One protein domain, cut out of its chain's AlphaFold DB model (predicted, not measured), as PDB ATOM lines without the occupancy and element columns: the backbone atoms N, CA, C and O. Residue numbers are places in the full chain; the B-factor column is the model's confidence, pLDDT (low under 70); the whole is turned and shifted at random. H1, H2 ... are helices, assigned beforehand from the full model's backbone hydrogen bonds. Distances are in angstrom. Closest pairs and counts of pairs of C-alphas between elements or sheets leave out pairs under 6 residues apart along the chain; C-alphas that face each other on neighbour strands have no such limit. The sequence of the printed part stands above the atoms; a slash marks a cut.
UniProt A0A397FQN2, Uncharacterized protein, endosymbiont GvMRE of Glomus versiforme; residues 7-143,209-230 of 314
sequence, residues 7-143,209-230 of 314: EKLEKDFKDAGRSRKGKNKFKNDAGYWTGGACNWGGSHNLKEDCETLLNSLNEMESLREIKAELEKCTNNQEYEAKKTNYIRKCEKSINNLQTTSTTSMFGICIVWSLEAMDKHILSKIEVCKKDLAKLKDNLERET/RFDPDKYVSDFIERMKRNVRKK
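AT A GLANCE: This is residues 7 to 143 and 209 to 230 of the 314 residues of an uncharacterized protein of endosymbiont GvMRE of Glomus versiforme (UniProt A0A397FQN2). A long rod of helices: H3, H4, H5 and H6 run lengthwise in an up-and-down bundle, each against the one before it in the chain, with H1 joining it at one end, where it packs on H3 and H6. The small H2 lies past H1 at that end, touching no helix. The printed part has 159 residues with six named helices, H1 to H6 in order, and no named strand: all helix. It is only just compact, close to loose, with a radius of gyration of the C-alphas of 17.9 A and spans of 61 by 27 by 25 A.

IN THESE COORDINATES: H1, residues 7 to 18, begins at C-alpha 7 (-27.013, 16.852, 54.715). H2 is residues 24 to 29. H3, residues 46 to 70, is 36.4 A long, with a kink of 46 degrees near residue 64. H4, residues 76 to 96, is 29.8 A, and H5, residues 119 to 141, 33.0 A. H6, residues 213 to 228, ends at C-alpha 228 (-24.408, 20.189, 36.720).

HOW THE PARTS SIT: H1 touches H3 with residues 7 to 10 alone, at a steep tilt of 43 degrees; the closest C-alphas, Glu 10 and Lys 47, are 5.9 A apart. H3 and H4 form a helical hairpin at 34 degrees, a shallow tilt only just short of steep, closest at C-alphas Leu 70 and Tyr 79, 6.1 A. H4 and H5 form another at 18 degrees; C-alphas Ile 94 and Lys 129 are closest, 5.5 A. H6 touches H5, C-alphas Ile 121 and Phe 219 closest at 6.8 A, and H1, Ala 16 and Arg 228 closest at 5.1 A. Every O i to N i+4 pair is within hydrogen-bond range in H1, H4 and H5, but 15 of 21 in H3, 10 of 12 in H6 and 0 of 2 in H2, where 1 of 3 O i to N i+3 pairs is.

THE WHOLE: The C-alphas farthest apart, Asn 24 and Asn 75, are 62.2 A apart. Residues 144 to 208 are not printed; C-alphas 143 and 209 are 16.8 A apart. The links H2 to H3 and H4 to H5 are long. The mean pLDDT of the printed part is 81.2, with 38 residues under 70, among them 19 to 31 and 34 to 43.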
ATOM      1  N   GLU A   7     -25.677  16.635  55.283       90.69
ATOM      2  CA  GLU A   7     -27.013  16.852  54.715       90.69
ATOM      3  C   GLU A   7     -26.988  17.927  53.628       90.69
ATOM      4  O   GLU A   7     -27.662  17.809  52.603       90.69
ATOM      5  N   LYS A   8     -26.194  18.986  53.832       89.88
ATOM      6  CA  LYS A   8     -26.026  20.054  52.843       89.88
ATOM      7  C   LYS A   8     -25.285  19.550  51.608       89.88
ATOM      8  O   LYS A   8     -25.725  19.838  50.498       89.88
ATOM      9  N   LEU A   9     -24.188  18.810  51.788       87.50
ATOM     10  CA  LEU A   9     -23.440  18.208  50.680       87.50
ATOM     11  C   LEU A   9     -24.314  17.213  49.917       87.50
ATOM     12  O   LEU A   9     -24.420  17.302  48.696       87.50
ATOM     13  N   GLU A  10     -25.001  16.330  50.636       89.00
ATOM     14  CA  GLU A  10     -25.906  15.340  50.072       89.00
ATOM     15  C   GLU A  10     -27.010  16.022  49.261       89.00
ATOM     16  O   GLU A  10     -27.218  15.667  48.106       89.00
ATOM     17  N   LYS A  11     -27.676  17.044  49.813       88.19
ATOM     18  CA  LYS A  11     -28.688  17.824  49.088       88.19
ATOM     19  C   LYS A  11     -28.111  18.468  47.827       88.19
ATOM     20  O   LYS A  11     -28.669  18.291  46.745       88.19
ATOM     21  N   ASP A  12     -26.984  19.168  47.948       85.69
ATOM     22  CA  ASP A  12     -26.340  19.868  46.834       85.69
ATOM     23  C   ASP A  12     -25.951  18.905  45.698       85.69
ATOM     24  O   ASP A  12     -26.166  19.209  44.518       85.69
ATOM     25  N   PHE A  13     -25.403  17.736  46.044       84.12
ATOM     26  CA  PHE A  13     -25.022  16.700  45.087       84.12
ATOM     27  C   PHE A  13     -26.230  15.939  44.533       84.12
ATOM     28  O   PHE A  13     -26.244  15.652  43.337       84.12
ATOM     29  N   LYS A  14     -27.277  15.682  45.329       83.62
ATOM     30  CA  LYS A  14     -28.557  15.123  44.850       83.62
ATOM     31  C   LYS A  14     -29.203  16.034  43.816       83.62
ATOM     32  O   LYS A  14     -29.607  15.557  42.754       83.62
ATOM     33  N   ASP A  15     -29.280  17.331  44.091       82.12
ATOM     34  CA  ASP A  15     -29.863  18.314  43.176       82.12
ATOM     35  C   ASP A  15     -29.038  18.423  41.888       82.12
ATOM     36  O   ASP A  15     -29.589  18.424  40.782       82.12
ATOM     37  N   ALA A  16     -27.707  18.413  42.007       76.81
ATOM     38  CA  ALA A  16     -26.827  18.358  40.848       76.81
ATOM     39  C   ALA A  16     -27.003  17.048  40.050       76.81
ATOM     40  O   ALA A  16     -27.087  17.090  38.823       76.81
ATOM     41  N   GLY A  17     -27.113  15.892  40.707       74.00
ATOM     42  CA  GLY A  17     -27.278  14.582  40.071       74.00
ATOM     43  C   GLY A  17     -28.635  14.399  39.387       74.00
ATOM     44  O   GLY A  17     -28.704  13.846  38.289       74.00
ATOM     45  N   ARG A  18     -29.722  14.937  39.959       72.12
ATOM     46  CA  ARG A  18     -31.066  14.936  39.343       72.12
ATOM     47  C   ARG A  18     -31.074  15.591  37.966       72.12
ATOM     48  O   ARG A  18     -31.784  15.121  37.083       72.12
ATOM     49  N   SER A  19     -30.234  16.605  37.768       67.25
ATOM     50  CA  SER A  19     -30.062  17.273  36.476       67.25
ATOM     51  C   SER A  19     -29.506  16.345  35.375       67.25
ATOM     52  O   SER A  19     -29.683  16.633  34.198       67.25
ATOM     53  N   ARG A  20     -28.904  15.197  35.731       62.12
ATOM     54  CA  ARG A  20     -28.319  14.212  34.797       62.12
ATOM     55  C   ARG A  20     -29.292  13.120  34.317       62.12
ATOM     56  O   ARG A  20     -28.923  12.353  33.421       62.12
ATOM     57  N   LYS A  21     -30.498  13.014  34.895       54.44
ATOM     58  CA  LYS A  21     -31.475  11.952  34.574       54.44
ATOM     59  C   LYS A  21     -31.858  11.974  33.082       54.44
ATOM     60  O   LYS A  21     -32.135  13.031  32.530       54.44
ATOM     61  N   GLY A  22     -31.889  10.800  32.439       53.09
ATOM     62  CA  GLY A  22     -32.413  10.620  31.073       53.09
ATOM     63  C   GLY A  22     -31.387  10.371  29.958       53.09
ATOM     64  O   GLY A  22     -31.783  10.144  28.819       53.09
ATOM     65  N   LYS A  23     -30.076  10.354  30.237       58.69
ATOM     66  CA  LYS A  23     -29.054  10.022  29.222       58.69
ATOM     67  C   LYS A  23     -28.684   8.537  29.302       58.69
ATOM     68  O   LYS A  23     -28.286   8.070  30.364       58.69
ATOM     69  N   ASN A  24     -28.752   7.812  28.177       57.31
ATOM     70  CA  ASN A  24     -28.485   6.361  28.103       57.31
ATOM     71  C   ASN A  24     -27.158   5.930  28.756       57.31
ATOM     72  O   ASN A  24     -27.097   4.862  29.352       57.31
ATOM     73  N   LYS A  25     -26.132   6.788  28.712       59.81
ATOM     74  CA  LYS A  25     -24.812   6.554  29.319       59.81
ATOM     75  C   LYS A  25     -24.760   6.580  30.855       59.81
ATOM     76  O   LYS A  25     -23.744   6.200  31.411       59.81
ATOM     77  N   PHE A  26     -25.822   7.035  31.525       61.25
ATOM     78  CA  PHE A  26     -25.908   7.139  32.992       61.25
ATOM     79  C   PHE A  26     -27.086   6.336  33.559       61.25
ATOM     80  O   PHE A  26     -27.524   6.574  34.683       61.25
ATOM     81  N   LYS A  27     -27.642   5.391  32.783       61.56
ATOM     82  CA  LYS A  27     -28.755   4.531  33.228       61.56
ATOM     83  C   LYS A  27     -28.420   3.756  34.507       61.56
ATOM     84  O   LYS A  27     -29.306   3.543  35.328       61.56
ATOM     85  N   ASN A  28     -27.143   3.438  34.709       61.28
ATOM     86  CA  ASN A  28     -26.654   2.725  35.885       61.28
ATOM     87  C   ASN A  28     -26.510   3.627  37.128       61.28
ATOM     88  O   ASN A  28     -26.431   3.108  38.236       61.28
ATOM     89  N   ASP A  29     -26.568   4.956  36.991       64.50
ATOM     90  CA  ASP A  29     -26.317   5.888  38.102       64.50
ATOM     91  C   ASP A  29     -27.593   6.259  38.874       64.50
ATOM     92  O   ASP A  29     -27.529   6.908  39.918       64.50
ATOM     93  N   ALA A  30     -28.776   5.896  38.364       63.12
ATOM     94  CA  ALA A  30     -30.052   6.412  38.863       63.12
ATOM     95  C   ALA A  30     -30.313   6.079  40.343       63.12
ATOM     96  O   ALA A  30     -30.862   6.924  41.050       63.12
ATOM     97  N   GLY A  31     -29.890   4.894  40.801       68.38
ATOM     98  CA  GLY A  31     -30.037   4.453  42.190       68.38
ATOM     99  C   GLY A  31     -29.164   5.246  43.164       68.38
ATOM    100  O   GLY A  31     -29.659   5.685  44.201       68.38
ATOM    101  N   TYR A  32     -27.912   5.520  42.789       74.69
ATOM    102  CA  TYR A  32     -26.905   6.184  43.625       74.69
ATOM    103  C   TYR A  32     -27.363   7.558  44.145       74.69
ATOM    104  O   TYR A  32     -27.343   7.830  45.346       74.69
ATOM    105  N   TRP A  33     -27.897   8.403  43.257       74.94
ATOM    106  CA  TRP A  33     -28.382   9.748  43.614       74.94
ATOM    107  C   TRP A  33     -29.673   9.743  44.445       74.94
ATOM    108  O   TRP A  33     -30.082  10.777  44.975       74.94
ATOM    109  N   THR A  34     -30.351   8.601  44.545       68.50
ATOM    110  CA  THR A  34     -31.584   8.434  45.325       68.50
ATOM    111  C   THR A  34     -31.382   7.620  46.602       68.50
ATOM    112  O   THR A  34     -32.364   7.335  47.277       68.50
ATOM    113  N   GLY A  35     -30.134   7.297  46.964       65.88
ATOM    114  CA  GLY A  35     -29.799   6.536  48.177       65.88
ATOM    115  C   GLY A  35     -29.668   5.022  47.975       65.88
ATOM    116  O   GLY A  35     -29.519   4.297  48.949       65.88
ATOM    117  N   GLY A  36     -29.723   4.541  46.733       68.88
ATOM    118  CA  GLY A  36     -29.378   3.166  46.373       68.88
ATOM    119  C   GLY A  36     -27.869   2.972  46.197       68.88
ATOM    120  O   GLY A  36     -27.107   3.938  46.152       68.88
ATOM    121  N   ALA A  37     -27.445   1.713  46.076       68.06
ATOM    122  CA  ALA A  37     -26.050   1.364  45.833       68.06
ATOM    123  C   ALA A  37     -25.562   1.840  44.455       68.06
ATOM    124  O   ALA A  37     -26.341   2.030  43.510       68.06
ATOM    125  N   CYS A  38     -24.250   2.014  44.339       68.62
ATOM    126  CA  CYS A  38     -23.604   2.275  43.068       68.62
ATOM    127  C   CYS A  38     -23.556   1.003  42.197       68.62
ATOM    128  O   CYS A  38     -22.997  -0.015  42.596       68.62
ATOM    129  N   ASN A  39     -24.067   1.060  40.963       64.75
ATOM    130  CA  ASN A  39     -24.079  -0.094  40.045       64.75
ATOM    131  C   ASN A  39     -22.727  -0.378  39.361       64.75
ATOM    132  O   ASN A  39     -22.646  -1.227  38.477       64.75
ATOM    133  N   TRP A  40     -21.666   0.319  39.759       64.69
ATOM    134  CA  TRP A  40     -20.309   0.139  39.239       64.69
ATOM    135  C   TRP A  40     -19.450  -0.779  40.129       64.69
ATOM    136  O   TRP A  40     -18.225  -0.722  40.086       64.69
ATOM    137  N   GLY A  41     -20.093  -1.624  40.944       58.31
ATOM    138  CA  GLY A  41     -19.426  -2.624  41.786       58.31
ATOM    139  C   GLY A  41     -19.042  -2.148  43.190       58.31
ATOM    140  O   GLY A  41     -18.387  -2.890  43.913       58.31
ATOM    141  N   GLY A  42     -19.454  -0.940  43.592       62.00
ATOM    142  CA  GLY A  42     -19.218  -0.394  44.931       62.00
ATOM    143  C   GLY A  42     -20.450  -0.496  45.835       62.00
ATOM    144  O   GLY A  42     -21.549  -0.101  45.449       62.00
ATOM    145  N   SER A  43     -20.272  -0.984  47.061       65.81
ATOM    146  CA  SER A  43     -21.323  -1.095  48.083       65.81
ATOM    147  C   SER A  43     -21.458   0.174  48.933       65.81
ATOM    148  O   SER A  43     -21.563   0.075  50.151       65.81
ATOM    149  N   HIS A  44     -21.412   1.355  48.312       72.44
ATOM    150  CA  HIS A  44     -21.592   2.634  49.003       72.44
ATOM    151  C   HIS A  44     -22.693   3.479  48.346       72.44
ATOM    152  O   HIS A  44     -23.051   3.291  47.173       72.44
ATOM    153  N   ASN A  45     -23.242   4.417  49.116       82.88
ATOM    154  CA  ASN A  45     -24.259   5.368  48.666       82.88
ATOM    155  C   ASN A  45     -23.770   6.824  48.768       82.88
ATOM    156  O   ASN A  45     -22.731   7.128  49.350       82.88
ATOM    157  N   LEU A  46     -24.544   7.752  48.199       83.31
ATOM    158  CA  LEU A  46     -24.189   9.173  48.177       83.31
ATOM    159  C   LEU A  46     -23.982   9.780  49.575       83.31
ATOM    160  O   LEU A  46     -23.160  10.683  49.724       83.31
ATOM    161  N   LYS A  47     -24.729   9.325  50.587       87.25
ATOM    162  CA  LYS A  47     -24.606   9.851  51.947       87.25
ATOM    163  C   LYS A  47     -23.256   9.463  52.550       87.25
ATOM    164  O   LYS A  47     -22.540  10.344  53.007       87.25
ATOM    165  N   GLU A  48     -22.883   8.188  52.467       86.88
ATOM    166  CA  GLU A  48     -21.583   7.675  52.933       86.88
ATOM    167  C   GLU A  48     -20.410   8.360  52.222       86.88
ATOM    168  O   GLU A  48     -19.402   8.714  52.839       86.88
ATOM    169  N   ASP A  49     -20.557   8.624  50.925       85.75
ATOM    170  CA  ASP A  49     -19.561   9.373  50.170       85.75
ATOM    171  C   ASP A  49     -19.475  10.845  50.621       85.75
ATOM    172  O   ASP A  49     -18.385  11.412  50.700       85.75
ATOM    173  N   CYS A  50     -20.603  11.485  50.953       87.75
ATOM    174  CA  CYS A  50     -20.610  12.842  51.510       87.75
ATOM    175  C   CYS A  50     -19.999  12.885  52.920       87.75
ATOM    176  O   CYS A  50     -19.295  13.842  53.244       87.75
ATOM    177  N   GLU A  51     -20.233  11.859  53.741       90.00
ATOM    178  CA  GLU A  51     -19.602  11.683  55.054       90.00
ATOM    179  C   GLU A  51     -18.084  11.530  54.908       90.00
ATOM    180  O   GLU A  51     -17.321  12.250  55.550       90.00
ATOM    181  N   THR A  52     -17.637  10.662  54.000       89.12
ATOM    182  CA  THR A  52     -16.213  10.432  53.721       89.12
ATOM    183  C   THR A  52     -15.530  11.690  53.178       89.12
ATOM    184  O   THR A  52     -14.428  12.039  53.621       89.12
ATOM    185  N   LEU A  53     -16.200  12.420  52.277       87.19
ATOM    186  CA  LEU A  53     -15.743  13.719  51.788       87.19
ATOM    187  C   LEU A  53     -15.576  14.703  52.946       87.19
ATOM    188  O   LEU A  53     -14.503  15.276  53.118       87.19
ATOM    189  N   LEU A  54     -16.623  14.891  53.752       89.81
ATOM    190  CA  LEU A  54     -16.612  15.849  54.851       89.81
ATOM    191  C   LEU A  54     -15.535  15.508  55.883       89.81
ATOM    192  O   LEU A  54     -14.796  16.395  56.298       89.81
ATOM    193  N   ASN A  55     -15.403  14.233  56.247       90.12
ATOM    194  CA  ASN A  55     -14.377  13.764  57.171       90.12
ATOM    195  C   ASN A  55     -12.975  14.076  56.648       90.12
ATOM    196  O   ASN A  55     -12.150  14.608  57.385       90.12
ATOM    197  N   SER A  56     -12.721  13.837  55.363       89.06
ATOM    198  CA  SER A  56     -11.420  14.134  54.762       89.06
ATOM    199  C   SER A  56     -11.126  15.637  54.699       89.06
ATOM    200  O   SER A  56     -10.001  16.067  54.953       89.06
ATOM    201  N   LEU A  57     -12.135  16.464  54.407       88.81
ATOM    202  CA  LEU A  57     -12.002  17.924  54.432       88.81
ATOM    203  C   LEU A  57     -11.777  18.448  55.859       88.81
ATOM    204  O   LEU A  57     -10.964  19.349  56.049       88.81
ATOM    205  N   ASN A  58     -12.448  17.871  56.861       89.44
ATOM    206  CA  ASN A  58     -12.249  18.192  58.277       89.44
ATOM    207  C   ASN A  58     -10.843  17.808  58.756       89.44
ATOM    208  O   ASN A  58     -10.221  18.552  59.513       89.44
ATOM    209  N   GLU A  59     -10.316  16.667  58.306       90.12
ATOM    210  CA  GLU A  59      -8.944  16.263  58.612       90.12
ATOM    211  C   GLU A  59      -7.934  17.276  58.067       90.12
ATOM    212  O   GLU A  59      -7.063  17.712  58.823       90.12
ATOM    213  N   MET A  60      -8.100  17.723  56.816       90.69
ATOM    214  CA  MET A  60      -7.285  18.799  56.241       90.69
ATOM    215  C   MET A  60      -7.466  20.131  56.982       90.69
ATOM    216  O   MET A  60      -6.484  20.833  57.215       90.69
ATOM    217  N   GLU A  61      -8.689  20.476  57.392       90.44
ATOM    218  CA  GLU A  61      -8.963  21.686  58.177       90.44
ATOM    219  C   GLU A  61      -8.198  21.677  59.509       90.44
ATOM    220  O   GLU A  61      -7.617  22.693  59.890       90.44
ATOM    221  N   SER A  62      -8.117  20.519  60.176       91.81
ATOM    222  CA  SER A  62      -7.392  20.372  61.446       91.81
ATOM    223  C   SER A  62      -5.886  20.641  61.329       91.81
ATOM    224  O   SER A  62      -5.232  20.954  62.322       91.81
ATOM    225  N   LEU A  63      -5.313  20.570  60.120       93.81
ATOM    226  CA  LEU A  63      -3.904  20.902  59.883       93.81
ATOM    227  C   LEU A  63      -3.622  22.404  60.054       93.81
ATOM    228  O   LEU A  63      -2.476  22.791  60.265       93.81
ATOM    229  N   ARG A  64      -4.650  23.262  60.033       91.94
ATOM    230  CA  ARG A  64      -4.508  24.695  60.341       91.94
ATOM    231  C   ARG A  64      -4.055  24.933  61.787       91.94
ATOM    232  O   ARG A  64      -3.433  25.951  62.081       91.94
ATOM    233  N   GLU A  65      -4.361  24.000  62.685       92.06
ATOM    234  CA  GLU A  65      -4.160  24.150  64.130       92.06
ATOM    235  C   GLU A  65      -2.788  23.655  64.610       92.06
ATOM    236  O   GLU A  65      -2.429  23.912  65.759       92.06
ATOM    237  N   ILE A  66      -1.989  23.035  63.726       93.62
ATOM    238  CA  ILE A  66      -0.668  22.445  64.030       93.62
ATOM    239  C   ILE A  66       0.169  23.350  64.921       93.62
ATOM    240  O   ILE A  66       0.611  22.945  65.992       93.62
ATOM    241  N   LYS A  67       0.372  24.596  64.486       91.88
ATOM    242  CA  LYS A  67       1.223  25.543  65.204       91.88
ATOM    243  C   LYS A  67       0.718  25.763  66.631       91.88
ATOM    244  O   LYS A  67       1.484  25.641  67.581       91.88
ATOM    245  N   ALA A  68      -0.571  26.062  66.770       92.62
ATOM    246  CA  ALA A  68      -1.184  26.366  68.055       92.62
ATOM    247  C   ALA A  68      -1.178  25.159  69.004       92.62
ATOM    248  O   ALA A  68      -1.064  25.337  70.215       92.62
ATOM    249  N   GLU A  69      -1.299  23.936  68.483       95.12
ATOM    250  CA  GLU A  69      -1.233  22.721  69.298       95.12
ATOM    251  C   GLU A  69       0.189  22.342  69.714       95.12
ATOM    252  O   GLU A  69       0.384  21.902  70.852       95.12
ATOM    253  N   LEU A  70       1.170  22.524  68.826       95.06
ATOM    254  CA  LEU A  70       2.578  22.257  69.120       95.06
ATOM    255  C   LEU A  70       3.165  23.296  70.085       95.06
ATOM    256  O   LEU A  70       3.911  22.925  70.986       95.06
ATOM    257  N   GLU A  71       2.785  24.574  69.975       93.81
ATOM    258  CA  GLU A  71       3.208  25.633  70.912       93.81
ATOM    259  C   GLU A  71       2.764  25.379  72.364       93.81
ATOM    260  O   GLU A  71       3.380  25.896  73.296       93.81
ATOM    261  N   LYS A  72       1.694  24.596  72.560       95.31
ATOM    262  CA  LYS A  72       1.180  24.225  73.888       95.31
ATOM    263  C   LYS A  72       1.968  23.095  74.544       95.31
ATOM    264  O   LYS A  72       1.752  22.842  75.725       95.31
ATOM    265  N   CYS A  73       2.829  22.398  73.801       96.62
ATOM    266  CA  CYS A  73       3.586  21.289  74.359       96.62
ATOM    267  C   CYS A  73       4.579  21.786  75.410       96.62
ATOM    268  O   CYS A  73       5.283  22.777  75.211       96.62
ATOM    269  N   THR A  74       4.646  21.066  76.526       95.75
ATOM    270  CA  THR A  74       5.503  21.427  77.672       95.75
ATOM    271  C   THR A  74       6.790  20.613  77.742       95.75
ATOM    272  O   THR A  74       7.698  20.929  78.511       95.75
ATOM    273  N   ASN A  75       6.880  19.551  76.943       97.00
ATOM    274  CA  ASN A  75       8.024  18.656  76.903       97.00
ATOM    275  C   ASN A  75       8.158  17.980  75.529       97.00
ATOM    276  O   ASN A  75       7.234  17.977  74.713       97.00
ATOM    277  N   ASN A  76       9.326  17.370  75.305       97.12
ATOM    278  CA  ASN A  76       9.665  16.720  74.041       97.12
ATOM    279  C   ASN A  76       8.754  15.526  73.712       97.12
ATOM    280  O   ASN A  76       8.410  15.326  72.555       97.12
ATOM    281  N   GLN A  77       8.333  14.745  74.710       97.81
ATOM    282  CA  GLN A  77       7.489  13.569  74.482       97.81
ATOM    283  C   GLN A  77       6.102  13.965  73.955       97.81
ATOM    284  O   GLN A  77       5.630  13.397  72.971       97.81
ATOM    285  N   GLU A  78       5.466  14.961  74.576       97.75
ATOM    286  CA  GLU A  78       4.179  15.504  74.129       97.75
ATOM    287  C   GLU A  78       4.288  16.095  72.715       97.75
ATOM    288  O   GLU A  78       3.424  15.864  71.866       97.75
ATOM    289  N   TYR A  79       5.372  16.831  72.450       97.81
ATOM    290  CA  TYR A  79       5.662  17.399  71.137       97.81
ATOM    291  C   TYR A  79       5.797  16.324  70.057       97.81
ATOM    292  O   TYR A  79       5.084  16.380  69.056       97.81
ATOM    293  N   GLU A  80       6.646  15.317  70.267       97.62
ATOM    294  CA  GLU A  80       6.875  14.246  69.293       97.62
ATOM    295  C   GLU A  80       5.612  13.409  69.040       97.62
ATOM    296  O   GLU A  80       5.330  13.039  67.897       97.62
ATOM    297  N   ALA A  81       4.785  13.183  70.067       97.88
ATOM    298  CA  ALA A  81       3.501  12.501  69.914       97.88
ATOM    299  C   ALA A  81       2.527  13.291  69.017       97.88
ATOM    300  O   ALA A  81       1.954  12.728  68.077       97.88
ATOM    301  N   LYS A  82       2.362  14.603  69.254       97.50
ATOM    302  CA  LYS A  82       1.510  15.457  68.405       97.50
ATOM    303  C   LYS A  82       2.080  15.610  66.997       97.50
ATOM    304  O   LYS A  82       1.338  15.481  66.026       97.50
ATOM    305  N   LYS A  83       3.394  15.817  66.873       97.06
ATOM    306  CA  LYS A  83       4.107  15.903  65.591       97.06
ATOM    307  C   LYS A  83       3.859  14.660  64.739       97.06
ATOM    308  O   LYS A  83       3.426  14.779  63.596       97.06
ATOM    309  N   THR A  84       4.032  13.474  65.321       97.69
ATOM    310  CA  THR A  84       3.773  12.191  64.650       97.69
ATOM    311  C   THR A  84       2.313  12.066  64.210       97.69
ATOM    312  O   THR A  84       2.033  11.635  63.091       97.69
ATOM    313  N   ASN A  85       1.362  12.491  65.050       96.81
ATOM    314  CA  ASN A  85      -0.056  12.500  64.683       96.81
ATOM    315  C   ASN A  85      -0.320  13.387  63.454       96.81
ATOM    316  O   ASN A  85      -1.004  12.956  62.524       96.81
ATOM    317  N   TYR A  86       0.254  14.590  63.419       96.81
ATOM    318  CA  TYR A  86       0.092  15.517  62.301       96.81
ATOM    319  C   TYR A  86       0.795  15.070  61.022       96.81
ATOM    320  O   TYR A  86       0.216  15.221  59.946       96.81
ATOM    321  N   ILE A  87       1.979  14.461  61.120       97.06
ATOM    322  CA  ILE A  87       2.652  13.832  59.974       97.06
ATOM    323  C   ILE A  87       1.733  12.769  59.362       97.06
ATOM    324  O   ILE A  87       1.429  12.832  58.170       97.06
ATOM    325  N   ARG A  88       1.174  11.877  60.189       96.75
ATOM    326  CA  ARG A  88       0.219  10.854  59.740       96.75
ATOM    327  C   ARG A  88      -1.036  11.460  59.101       96.75
ATOM    328  O   ARG A  88      -1.541  10.927  58.116       96.75
ATOM    329  N   LYS A  89      -1.558  12.575  59.631       95.62
ATOM    330  CA  LYS A  89      -2.691  13.298  59.020       95.62
ATOM    331  C   LYS A  89      -2.327  13.894  57.654       95.62
ATOM    332  O   LYS A  89      -3.155  13.840  56.744       95.62
ATOM    333  N   CYS A  90      -1.112  14.425  57.491       96.06
ATOM    334  CA  CYS A  90      -0.621  14.912  56.199       96.06
ATOM    335  C   CYS A  90      -0.533  13.766  55.186       96.06
ATOM    336  O   CYS A  90      -1.082  13.881  54.095       96.06
ATOM    337  N   GLU A  91       0.073  12.638  55.564       95.25
ATOM    338  CA  GLU A  91       0.184  11.444  54.711       95.25
ATOM    339  C   GLU A  91      -1.184  10.912  54.296       95.25
ATOM    340  O   GLU A  91      -1.438  10.692  53.113       95.25
ATOM    341  N   LYS A  92      -2.099  10.774  55.260       93.06
ATOM    342  CA  LYS A  92      -3.475  10.360  54.987       93.06
ATOM    343  C   LYS A  92      -4.160  11.320  54.013       93.06
ATOM    344  O   LYS A  92      -4.784  10.864  53.063       93.06
ATOM    345  N   SER A  93      -4.005  12.631  54.202       93.00
ATOM    346  CA  SER A  93      -4.589  13.639  53.308       93.00
ATOM    347  C   SER A  93      -4.001  13.562  51.895       93.00
ATOM    348  O   SER A  93      -4.750  13.595  50.924       93.00
ATOM    349  N   ILE A  94      -2.682  13.396  51.762       92.75
ATOM    350  CA  ILE A  94      -1.998  13.230  50.467       92.75
ATOM    351  C   ILE A  94      -2.500  11.975  49.744       92.75
ATOM    352  O   ILE A  94      -2.842  12.046  48.563       92.75
ATOM    353  N   ASN A  95      -2.577  10.850  50.457       89.69
ATOM    354  CA  ASN A  95      -3.047   9.578  49.911       89.69
ATOM    355  C   ASN A  95      -4.515   9.663  49.497       89.69
ATOM    356  O   ASN A  95      -4.878   9.248  48.401       89.69
ATOM    357  N   ASN A  96      -5.348  10.291  50.321       87.44
ATOM    358  CA  ASN A  96      -6.748  10.506  49.998       87.44
ATOM    359  C   ASN A  96      -6.935  11.442  48.793       87.44
ATOM    360  O   ASN A  96      -7.924  11.336  48.082       87.44
ATOM    361  N   LEU A  97      -5.998  12.348  48.520       87.06
ATOM    362  CA  LEU A  97      -6.031  13.198  47.330       87.06
ATOM    363  C   LEU A  97      -5.526  12.487  46.059       87.06
ATOM    364  O   LEU A  97      -5.476  13.106  44.994       87.06
ATOM    365  N   GLN A  98      -5.119  11.216  46.123       79.75
ATOM    366  CA  GLN A  98      -4.715  10.469  44.932       79.75
ATOM    367  C   GLN A  98      -5.895  10.268  43.977       79.75
ATOM    368  O   GLN A  98      -6.985   9.853  44.360       79.75
ATOM    369  N   THR A  99      -5.648  10.552  42.702       71.38
ATOM    370  CA  THR A  99      -6.593  10.354  41.603       71.38
ATOM    371  C   THR A  99      -5.910   9.470  40.571       71.38
ATOM    372  O   THR A  99      -4.816   9.803  40.118       71.38
ATOM    373  N   THR A 100      -6.532   8.364  40.184       63.84
ATOM    374  CA  THR A 100      -6.090   7.520  39.062       63.84
ATOM    375  C   THR A 100      -7.164   7.526  37.975       63.84
ATOM    376  O   THR A 100      -8.233   8.111  38.149       63.84
ATOM    377  N   SER A 101      -6.913   6.863  36.845       55.38
ATOM    378  CA  SER A 101      -7.912   6.698  35.780       55.38
ATOM    379  C   SER A 101      -9.182   5.964  36.233       55.38
ATOM    380  O   SER A 101     -10.200   6.050  35.550       55.38
ATOM    381  N   THR A 102      -9.127   5.249  37.363       52.47
ATOM    382  CA  THR A 102     -10.227   4.456  37.933       52.47
ATOM    383  C   THR A 102     -10.609   4.860  39.358       52.47
ATOM    384  O   THR A 102     -11.636   4.394  39.845       52.47
ATOM    385  N   THR A 103      -9.831   5.714  40.032       50.81
ATOM    386  CA  THR A 103     -10.082   6.102  41.428       50.81
ATOM    387  C   THR A 103     -10.551   7.536  41.566       50.81
ATOM    388  O   THR A 103     -10.115   8.465  40.883       50.81
ATOM    389  N   SER A 104     -11.435   7.706  42.528       65.25
ATOM    390  CA  SER A 104     -11.923   8.979  42.994       65.25
ATOM    391  C   SER A 104     -11.032   9.576  44.079       65.25
ATOM    392  O   SER A 104     -10.484   8.871  44.925       65.25
ATOM    393  N   MET A 105     -10.946  10.908  44.092       73.38
ATOM    394  CA  MET A 105     -10.449  11.659  45.250       73.38
ATOM    395  C   MET A 105     -11.229  11.211  46.495       73.38
ATOM    396  O   MET A 105     -12.432  11.027  46.402       73.38
ATOM    397  N   PHE A 106     -10.567  11.030  47.633       77.50
ATOM    398  CA  PHE A 106     -11.091  10.523  48.911       77.50
ATOM    399  C   PHE A 106     -11.664   9.096  48.881       77.50
ATOM    400  O   PHE A 106     -12.254   8.672  49.870       77.50
ATOM    401  N   GLY A 107     -11.516   8.355  47.776       73.69
ATOM    402  CA  GLY A 107     -12.150   7.044  47.611       73.69
ATOM    403  C   GLY A 107     -13.677   7.107  47.489       73.69
ATOM    404  O   GLY A 107     -14.334   6.086  47.657       73.69
ATOM    405  N   ILE A 108     -14.245   8.290  47.200       78.19
ATOM    406  CA  ILE A 108     -15.699   8.513  47.142       78.19
ATOM    407  C   ILE A 108     -16.249   8.506  45.725       78.19
ATOM    408  O   ILE A 108     -15.675   9.065  44.802       78.19
ATOM    409  N   CYS A 109     -17.440   7.992  45.520       74.50
ATOM    410  CA  CYS A 109     -17.955   7.790  44.168       74.50
ATOM    411  C   CYS A 109     -18.817   8.935  43.628       74.50
ATOM    412  O   CYS A 109     -19.469   8.804  42.597       74.50
ATOM    413  N   ILE A 110     -18.765  10.110  44.260       65.31
ATOM    414  CA  ILE A 110     -19.510  11.309  43.832       65.31
ATOM    415  C   ILE A 110     -19.124  11.748  42.398       65.31
ATOM    416  O   ILE A 110     -19.833  12.535  41.765       65.31
ATOM    417  N   VAL A 111     -18.033  11.205  41.839       59.28
ATOM    418  CA  VAL A 111     -17.415  11.648  40.585       59.28
ATOM    419  C   VAL A 111     -17.177  10.486  39.598       59.28
ATOM    420  O   VAL A 111     -16.046  10.169  39.258       59.28
ATOM    421  N   TRP A 112     -18.240   9.884  39.052       54.22
ATOM    422  CA  TRP A 112     -18.146   8.830  38.008       54.22
ATOM    423  C   TRP A 112     -17.822   9.319  36.589       54.22
ATOM    424  O   TRP A 112     -18.127   8.654  35.603       54.22
ATOM    425  N   SER A 113     -17.221  10.490  36.414       49.69
ATOM    426  CA  SER A 113     -16.772  10.864  35.074       49.69
ATOM    427  C   SER A 113     -15.392  11.479  35.130       49.69
ATOM    428  O   SER A 113     -15.221  12.516  35.765       49.69
ATOM    429  N   LEU A 114     -14.465  10.898  34.365       49.16
ATOM    430  CA  LEU A 114     -13.219  11.515  33.888       49.16
ATOM    431  C   LEU A 114     -13.415  12.978  33.430       49.16
ATOM    432  O   LEU A 114     -12.498  13.781  33.484       49.16
ATOM    433  N   GLU A 115     -14.632  13.352  33.027       52.09
ATOM    434  CA  GLU A 115     -15.014  14.717  32.644       52.09
ATOM    435  C   GLU A 115     -15.246  15.682  33.828       52.09
ATOM    436  O   GLU A 115     -15.269  16.895  33.633       52.09
ATOM    437  N   ALA A 116     -15.473  15.169  35.042       55.00
ATOM    438  CA  ALA A 116     -15.758  15.965  36.236       55.00
ATOM    439  C   ALA A 116     -14.519  16.232  37.095       55.00
ATOM    440  O   ALA A 116     -14.495  17.248  37.785       55.00
ATOM    441  N   MET A 117     -13.483  15.399  36.977       65.38
ATOM    442  CA  MET A 117     -12.107  15.743  37.347       65.38
ATOM    443  C   MET A 117     -11.450  16.475  36.177       65.38
ATOM    444  O   MET A 117     -10.566  15.952  35.502       65.38
ATOM    445  N   ASP A 118     -11.939  17.682  35.883       70.69
ATOM    446  CA  ASP A 118     -11.345  18.494  34.828       70.69
ATOM    447  C   ASP A 118      -9.863  18.806  35.137       70.69
ATOM    448  O   ASP A 118      -9.409  18.738  36.286       70.69
ATOM    449  N   LYS A 119      -9.091  19.175  34.103       76.81
ATOM    450  CA  LYS A 119      -7.659  19.510  34.240       76.81
ATOM    451  C   LYS A 119      -7.390  20.538  35.346       76.81
ATOM    452  O   LYS A 119      -6.311  20.543  35.932       76.81
ATOM    453  N   HIS A 120      -8.357  21.409  35.639       78.19
ATOM    454  CA  HIS A 120      -8.211  22.418  36.673       78.19
ATOM    455  C   HIS A 120      -8.349  21.828  38.082       78.19
ATOM    456  O   HIS A 120      -7.542  22.167  38.944       78.19
ATOM    457  N   ILE A 121      -9.329  20.953  38.337       79.31
ATOM    458  CA  ILE A 121      -9.446  20.257  39.630       79.31
ATOM    459  C   ILE A 121      -8.193  19.420  39.883       79.31
ATOM    460  O   ILE A 121      -7.620  19.525  40.964       79.31
ATOM    461  N   LEU A 122      -7.720  18.674  38.880       82.25
ATOM    462  CA  LEU A 122      -6.475  17.908  38.989       82.25
ATOM    463  C   LEU A 122      -5.284  18.816  39.322       82.25
ATOM    464  O   LEU A 122      -4.550  18.548  40.267       82.25
ATOM    465  N   SER A 123      -5.140  19.950  38.626       85.50
ATOM    466  CA  SER A 123      -4.098  20.936  38.937       85.50
ATOM    467  C   SER A 123      -4.182  21.443  40.383       85.50
ATOM    468  O   SER A 123      -3.159  21.550  41.055       85.50
ATOM    469  N   LYS A 124      -5.386  21.712  40.897       86.25
ATOM    470  CA  LYS A 124      -5.592  22.172  42.279       86.25
ATOM    471  C   LYS A 124      -5.311  21.085  43.316       86.25
ATOM    472  O   LYS A 124      -4.751  21.397  44.364       86.25
ATOM    473  N   ILE A 125      -5.663  19.834  43.023       87.25
ATOM    474  CA  ILE A 125      -5.302  18.671  43.840       87.25
ATOM    475  C   ILE A 125      -3.779  18.561  43.941       87.25
ATOM    476  O   ILE A 125      -3.255  18.428  45.044       87.25
ATOM    477  N   GLU A 126      -3.063  18.696  42.826       89.38
ATOM    478  CA  GLU A 126      -1.599  18.633  42.817       89.38
ATOM    479  C   GLU A 126      -0.949  19.788  43.587       89.38
ATOM    480  O   GLU A 126       0.019  19.578  44.316       89.38
ATOM    481  N   VAL A 127      -1.497  21.005  43.502       91.38
ATOM    482  CA  VAL A 127      -1.042  22.124  44.348       91.38
ATOM    483  C   VAL A 127      -1.285  21.820  45.831       91.38
ATOM    484  O   VAL A 127      -0.376  21.995  46.638       91.38
ATOM    485  N   CYS A 128      -2.464  21.302  46.190       93.00
ATOM    486  CA  CYS A 128      -2.778  20.923  47.568       93.00
ATOM    487  C   CYS A 128      -1.820  19.840  48.096       93.00
ATOM    488  O   CYS A 128      -1.272  19.980  49.187       93.00
ATOM    489  N   LYS A 129      -1.540  18.798  47.300       93.25
ATOM    490  CA  LYS A 129      -0.560  17.754  47.647       93.25
ATOM    491  C   LYS A 129       0.833  18.324  47.873       93.25
ATOM    492  O   LYS A 129       1.484  17.931  48.835       93.25
ATOM    493  N   LYS A 130       1.290  19.250  47.023       94.12
ATOM    494  CA  LYS A 130       2.596  19.912  47.187       94.12
ATOM    495  C   LYS A 130       2.668  20.709  48.487       94.12
ATOM    496  O   LYS A 130       3.665  20.613  49.197       94.12
ATOM    497  N   ASP A 131       1.614  21.446  48.823       94.19
ATOM    498  CA  ASP A 131       1.541  22.194  50.081       94.19
ATOM    499  C   ASP A 131       1.515  21.263  51.304       94.19
ATOM    500  O   ASP A 131       2.216  21.521  52.282       94.19
ATOM    501  N   LEU A 132       0.769  20.154  51.237       95.50
ATOM    502  CA  LEU A 132       0.744  19.126  52.284       95.50
ATOM    503  C   LEU A 132       2.099  18.425  52.440       95.50
ATOM    504  O   LEU A 132       2.539  18.206  53.565       95.50
ATOM    505  N   ALA A 133       2.778  18.102  51.337       95.69
ATOM    506  CA  ALA A 133       4.113  17.510  51.360       95.69
ATOM    507  C   ALA A 133       5.126  18.478  51.981       95.69
ATOM    508  O   ALA A 133       5.860  18.110  52.889       95.69
ATOM    509  N   LYS A 134       5.088  19.758  51.595       95.31
ATOM    510  CA  LYS A 134       5.929  20.793  52.208       95.31
ATOM    511  C   LYS A 134       5.661  20.942  53.709       95.31
ATOM    512  O   LYS A 134       6.602  21.097  54.484       95.31
ATOM    513  N   LEU A 135       4.394  20.910  54.126       95.56
ATOM    514  CA  LEU A 135       4.011  20.945  55.538       95.56
ATOM    515  C   LEU A 135       4.561  19.729  56.296       95.56
ATOM    516  O   LEU A 135       5.128  19.891  57.376       95.56
ATOM    517  N   LYS A 136       4.432  18.535  55.710       96.62
ATOM    518  CA  LYS A 136       4.976  17.283  56.242       96.62
ATOM    519  C   LYS A 136       6.496  17.363  56.406       96.62
ATOM    520  O   LYS A 136       6.989  17.148  57.508       96.62
ATOM    521  N   ASP A 137       7.222  17.768  55.367       95.88
ATOM    522  CA  ASP A 137       8.682  17.882  55.411       95.88
ATOM    523  C   ASP A 137       9.151  18.922  56.441       95.88
ATOM    524  O   ASP A 137      10.235  18.802  57.018       95.88
ATOM    525  N   ASN A 138       8.372  19.990  56.649       94.25
ATOM    526  CA  ASN A 138       8.652  20.979  57.689       94.25
ATOM    527  C   ASN A 138       8.458  20.382  59.089       94.25
ATOM    528  O   ASN A 138       9.252  20.679  59.975       94.25
ATOM    529  N   LEU A 139       7.428  19.550  59.291       95.44
ATOM    530  CA  LEU A 139       7.194  18.842  60.555       95.44
ATOM    531  C   LEU A 139       8.286  17.809  60.843       95.44
ATOM    532  O   LEU A 139       8.782  17.750  61.964       95.44
ATOM    533  N   GLU A 140       8.678  17.013  59.847       96.00
ATOM    534  CA  GLU A 140       9.709  15.976  59.995       96.00
ATOM    535  C   GLU A 140      11.064  16.562  60.404       96.00
ATOM    536  O   GLU A 140      11.767  15.989  61.235       96.00
ATOM    537  N   ARG A 141      11.411  17.732  59.854       94.81
ATOM    538  CA  ARG A 141      12.666  18.432  60.154       94.81
ATOM    539  C   ARG A 141      12.655  19.175  61.485       94.81
ATOM    540  O   ARG A 141      13.723  19.570  61.949       94.81
ATOM    541  N   GLU A 142      11.484  19.406  62.073       93.75
ATOM    542  CA  GLU A 142      11.376  20.216  63.279       93.75
ATOM    543  C   GLU A 142      11.481  19.390  64.564       93.75
ATOM    544  O   GLU A 142      11.042  18.239  64.663       93.75
ATOM    545  N   THR A 143      12.037  20.032  65.585       94.94
ATOM    546  CA  THR A 143      12.249  19.459  66.914       94.94
ATOM    547  C   THR A 143      11.577  20.314  67.980       94.94
ATOM    548  O   THR A 143      11.218  21.468  67.747       94.94
ATOM    549  N   ARG A 209       2.402  27.202  58.064       82.94
ATOM    550  CA  ARG A 209       1.230  27.845  57.473       82.94
ATOM    551  C   ARG A 209       0.627  26.959  56.380       82.94
ATOM    552  O   ARG A 209       1.131  26.928  55.262       82.94
ATOM    553  N   PHE A 210      -0.496  26.325  56.692       86.38
ATOM    554  CA  PHE A 210      -1.362  25.645  55.732       86.38
ATOM    555  C   PHE A 210      -2.746  26.295  55.740       86.38
ATOM    556  O   PHE A 210      -3.321  26.532  56.801       86.38
ATOM    557  N   ASP A 211      -3.253  26.631  54.554       86.81
ATOM    558  CA  ASP A 211      -4.538  27.313  54.385       86.81
ATOM    559  C   ASP A 211      -5.508  26.432  53.579       86.81
ATOM    560  O   ASP A 211      -5.547  26.521  52.348       86.81
ATOM    561  N   PRO A 212      -6.261  25.550  54.259       84.62
ATOM    562  CA  PRO A 212      -7.182  24.613  53.615       84.62
ATOM    563  C   PRO A 212      -8.342  25.303  52.880       84.62
ATOM    564  O   PRO A 212      -8.842  24.755  51.894       84.62
ATOM    565  N   ASP A 213      -8.745  26.519  53.274       85.62
ATOM    566  CA  ASP A 213      -9.865  27.237  52.639       85.62
ATOM    567  C   ASP A 213      -9.614  27.518  51.152       85.62
ATOM    568  O   ASP A 213     -10.561  27.518  50.357       85.62
ATOM    569  N   LYS A 214      -8.339  27.686  50.766       84.75
ATOM    570  CA  LYS A 214      -7.900  27.860  49.371       84.75
ATOM    571  C   LYS A 214      -8.274  26.687  48.468       84.75
ATOM    572  O   LYS A 214      -8.340  26.854  47.252       84.75
ATOM    573  N   TYR A 215      -8.482  25.510  49.054       84.56
ATOM    574  CA  TYR A 215      -8.709  24.259  48.342       84.56
ATOM    575  C   TYR A 215     -10.152  23.785  48.496       84.56
ATOM    576  O   TYR A 215     -10.816  23.490  47.505       84.56
ATOM    577  N   VAL A 216     -10.665  23.770  49.729       81.88
ATOM    578  CA  VAL A 216     -11.958  23.159  50.087       81.88
ATOM    579  C   VAL A 216     -13.127  23.772  49.307       81.88
ATOM    580  O   VAL A 216     -13.930  23.042  48.722       81.88
ATOM    581  N   SER A 217     -13.214  25.105  49.264       79.25
ATOM    582  CA  SER A 217     -14.318  25.796  48.578       79.25
ATOM    583  C   SER A 217     -14.260  25.579  47.061       79.25
ATOM    584  O   SER A 217     -15.280  25.297  46.432       79.25
ATOM    585  N   ASP A 218     -13.052  25.649  46.491       78.00
ATOM    586  CA  ASP A 218     -12.795  25.424  45.064       78.00
ATOM    587  C   ASP A 218     -13.147  23.985  44.657       78.00
ATOM    588  O   ASP A 218     -13.783  23.777  43.621       78.00
ATOM    589  N   PHE A 219     -12.782  22.993  45.477       81.44
ATOM    590  CA  PHE A 219     -13.108  21.587  45.240       81.44
ATOM    591  C   PHE A 219     -14.620  21.365  45.223       81.44
ATOM    592  O   PHE A 219     -15.148  20.835  44.245       81.44
ATOM    593  N   ILE A 220     -15.334  21.796  46.266       80.44
ATOM    594  CA  ILE A 220     -16.774  21.538  46.390       80.44
ATOM    595  C   ILE A 220     -17.566  22.231  45.280       80.44
ATOM    596  O   ILE A 220     -18.382  21.590  44.613       80.44
ATOM    597  N   GLU A 221     -17.319  23.519  45.034       81.19
ATOM    598  CA  GLU A 221     -18.081  24.263  44.028       81.19
ATOM    599  C   GLU A 221     -17.810  23.765  42.604       81.19
ATOM    600  O   GLU A 221     -18.730  23.698  41.782       81.19
ATOM    601  N   ARG A 222     -16.578  23.335  42.301       77.06
ATOM    602  CA  ARG A 222     -16.262  22.758  40.987       77.06
ATOM    603  C   ARG A 222     -16.812  21.351  40.818       77.06
ATOM    604  O   ARG A 222     -17.373  21.078  39.758       77.06
ATOM    605  N   MET A 223     -16.753  20.501  41.847       78.31
ATOM    606  CA  MET A 223     -17.423  19.196  41.820       78.31
ATOM    607  C   MET A 223     -18.926  19.375  41.561       78.31
ATOM    608  O   MET A 223     -19.458  18.789  40.618       78.31
ATOM    609  N   LYS A 224     -19.600  20.277  42.289       78.38
ATOM    610  CA  LYS A 224     -21.018  20.616  42.058       78.38
ATOM    611  C   LYS A 224     -21.269  21.108  40.631       78.38
ATOM    612  O   LYS A 224     -22.193  20.637  39.965       78.38
ATOM    613  N   ARG A 225     -20.448  22.040  40.133       75.75
ATOM    614  CA  ARG A 225     -20.559  22.571  38.765       75.75
ATOM    615  C   ARG A 225     -20.393  21.476  37.717       75.75
ATOM    616  O   ARG A 225     -21.171  21.448  36.770       75.75
ATOM    617  N   ASN A 226     -19.430  20.579  37.878       72.44
ATOM    618  CA  ASN A 226     -19.146  19.517  36.914       72.44
ATOM    619  C   ASN A 226     -20.203  18.406  36.937       72.44
ATOM    620  O   ASN A 226     -20.514  17.812  35.900       72.44
ATOM    621  N   VAL A 227     -20.858  18.192  38.080       72.62
ATOM    622  CA  VAL A 227     -22.075  17.377  38.125       72.62
ATOM    623  C   VAL A 227     -23.212  18.055  37.331       72.62
ATOM    624  O   VAL A 227     -23.875  17.369  36.552       72.62
ATOM    625  N   ARG A 228     -23.368  19.391  37.420       70.25
ATOM    626  CA  ARG A 228     -24.408  20.189  36.720       70.25
ATOM    627  C   ARG A 228     -24.159  20.451  35.220       70.25
ATOM    628  O   ARG A 228     -25.121  20.575  34.461       70.25
ATOM    629  N   LYS A 229     -22.901  20.571  34.769       59.94
ATOM    630  CA  LYS A 229     -22.472  21.161  33.471       59.94
ATOM    631  C   LYS A 229     -22.922  20.444  32.186       59.94
ATOM    632  O   LYS A 229     -22.461  20.792  31.105       59.94
ATOM    633  N   LYS A 230     -23.833  19.474  32.253       56.59
ATOM    634  CA  LYS A 230     -24.372  18.781  31.069       56.59
ATOM    635  C   LYS A 230     -25.818  19.146  30.718       56.59
ATOM    636  O   LYS A 230     -26.350  18.532  29.791       56.59
TER     637      LYS A 230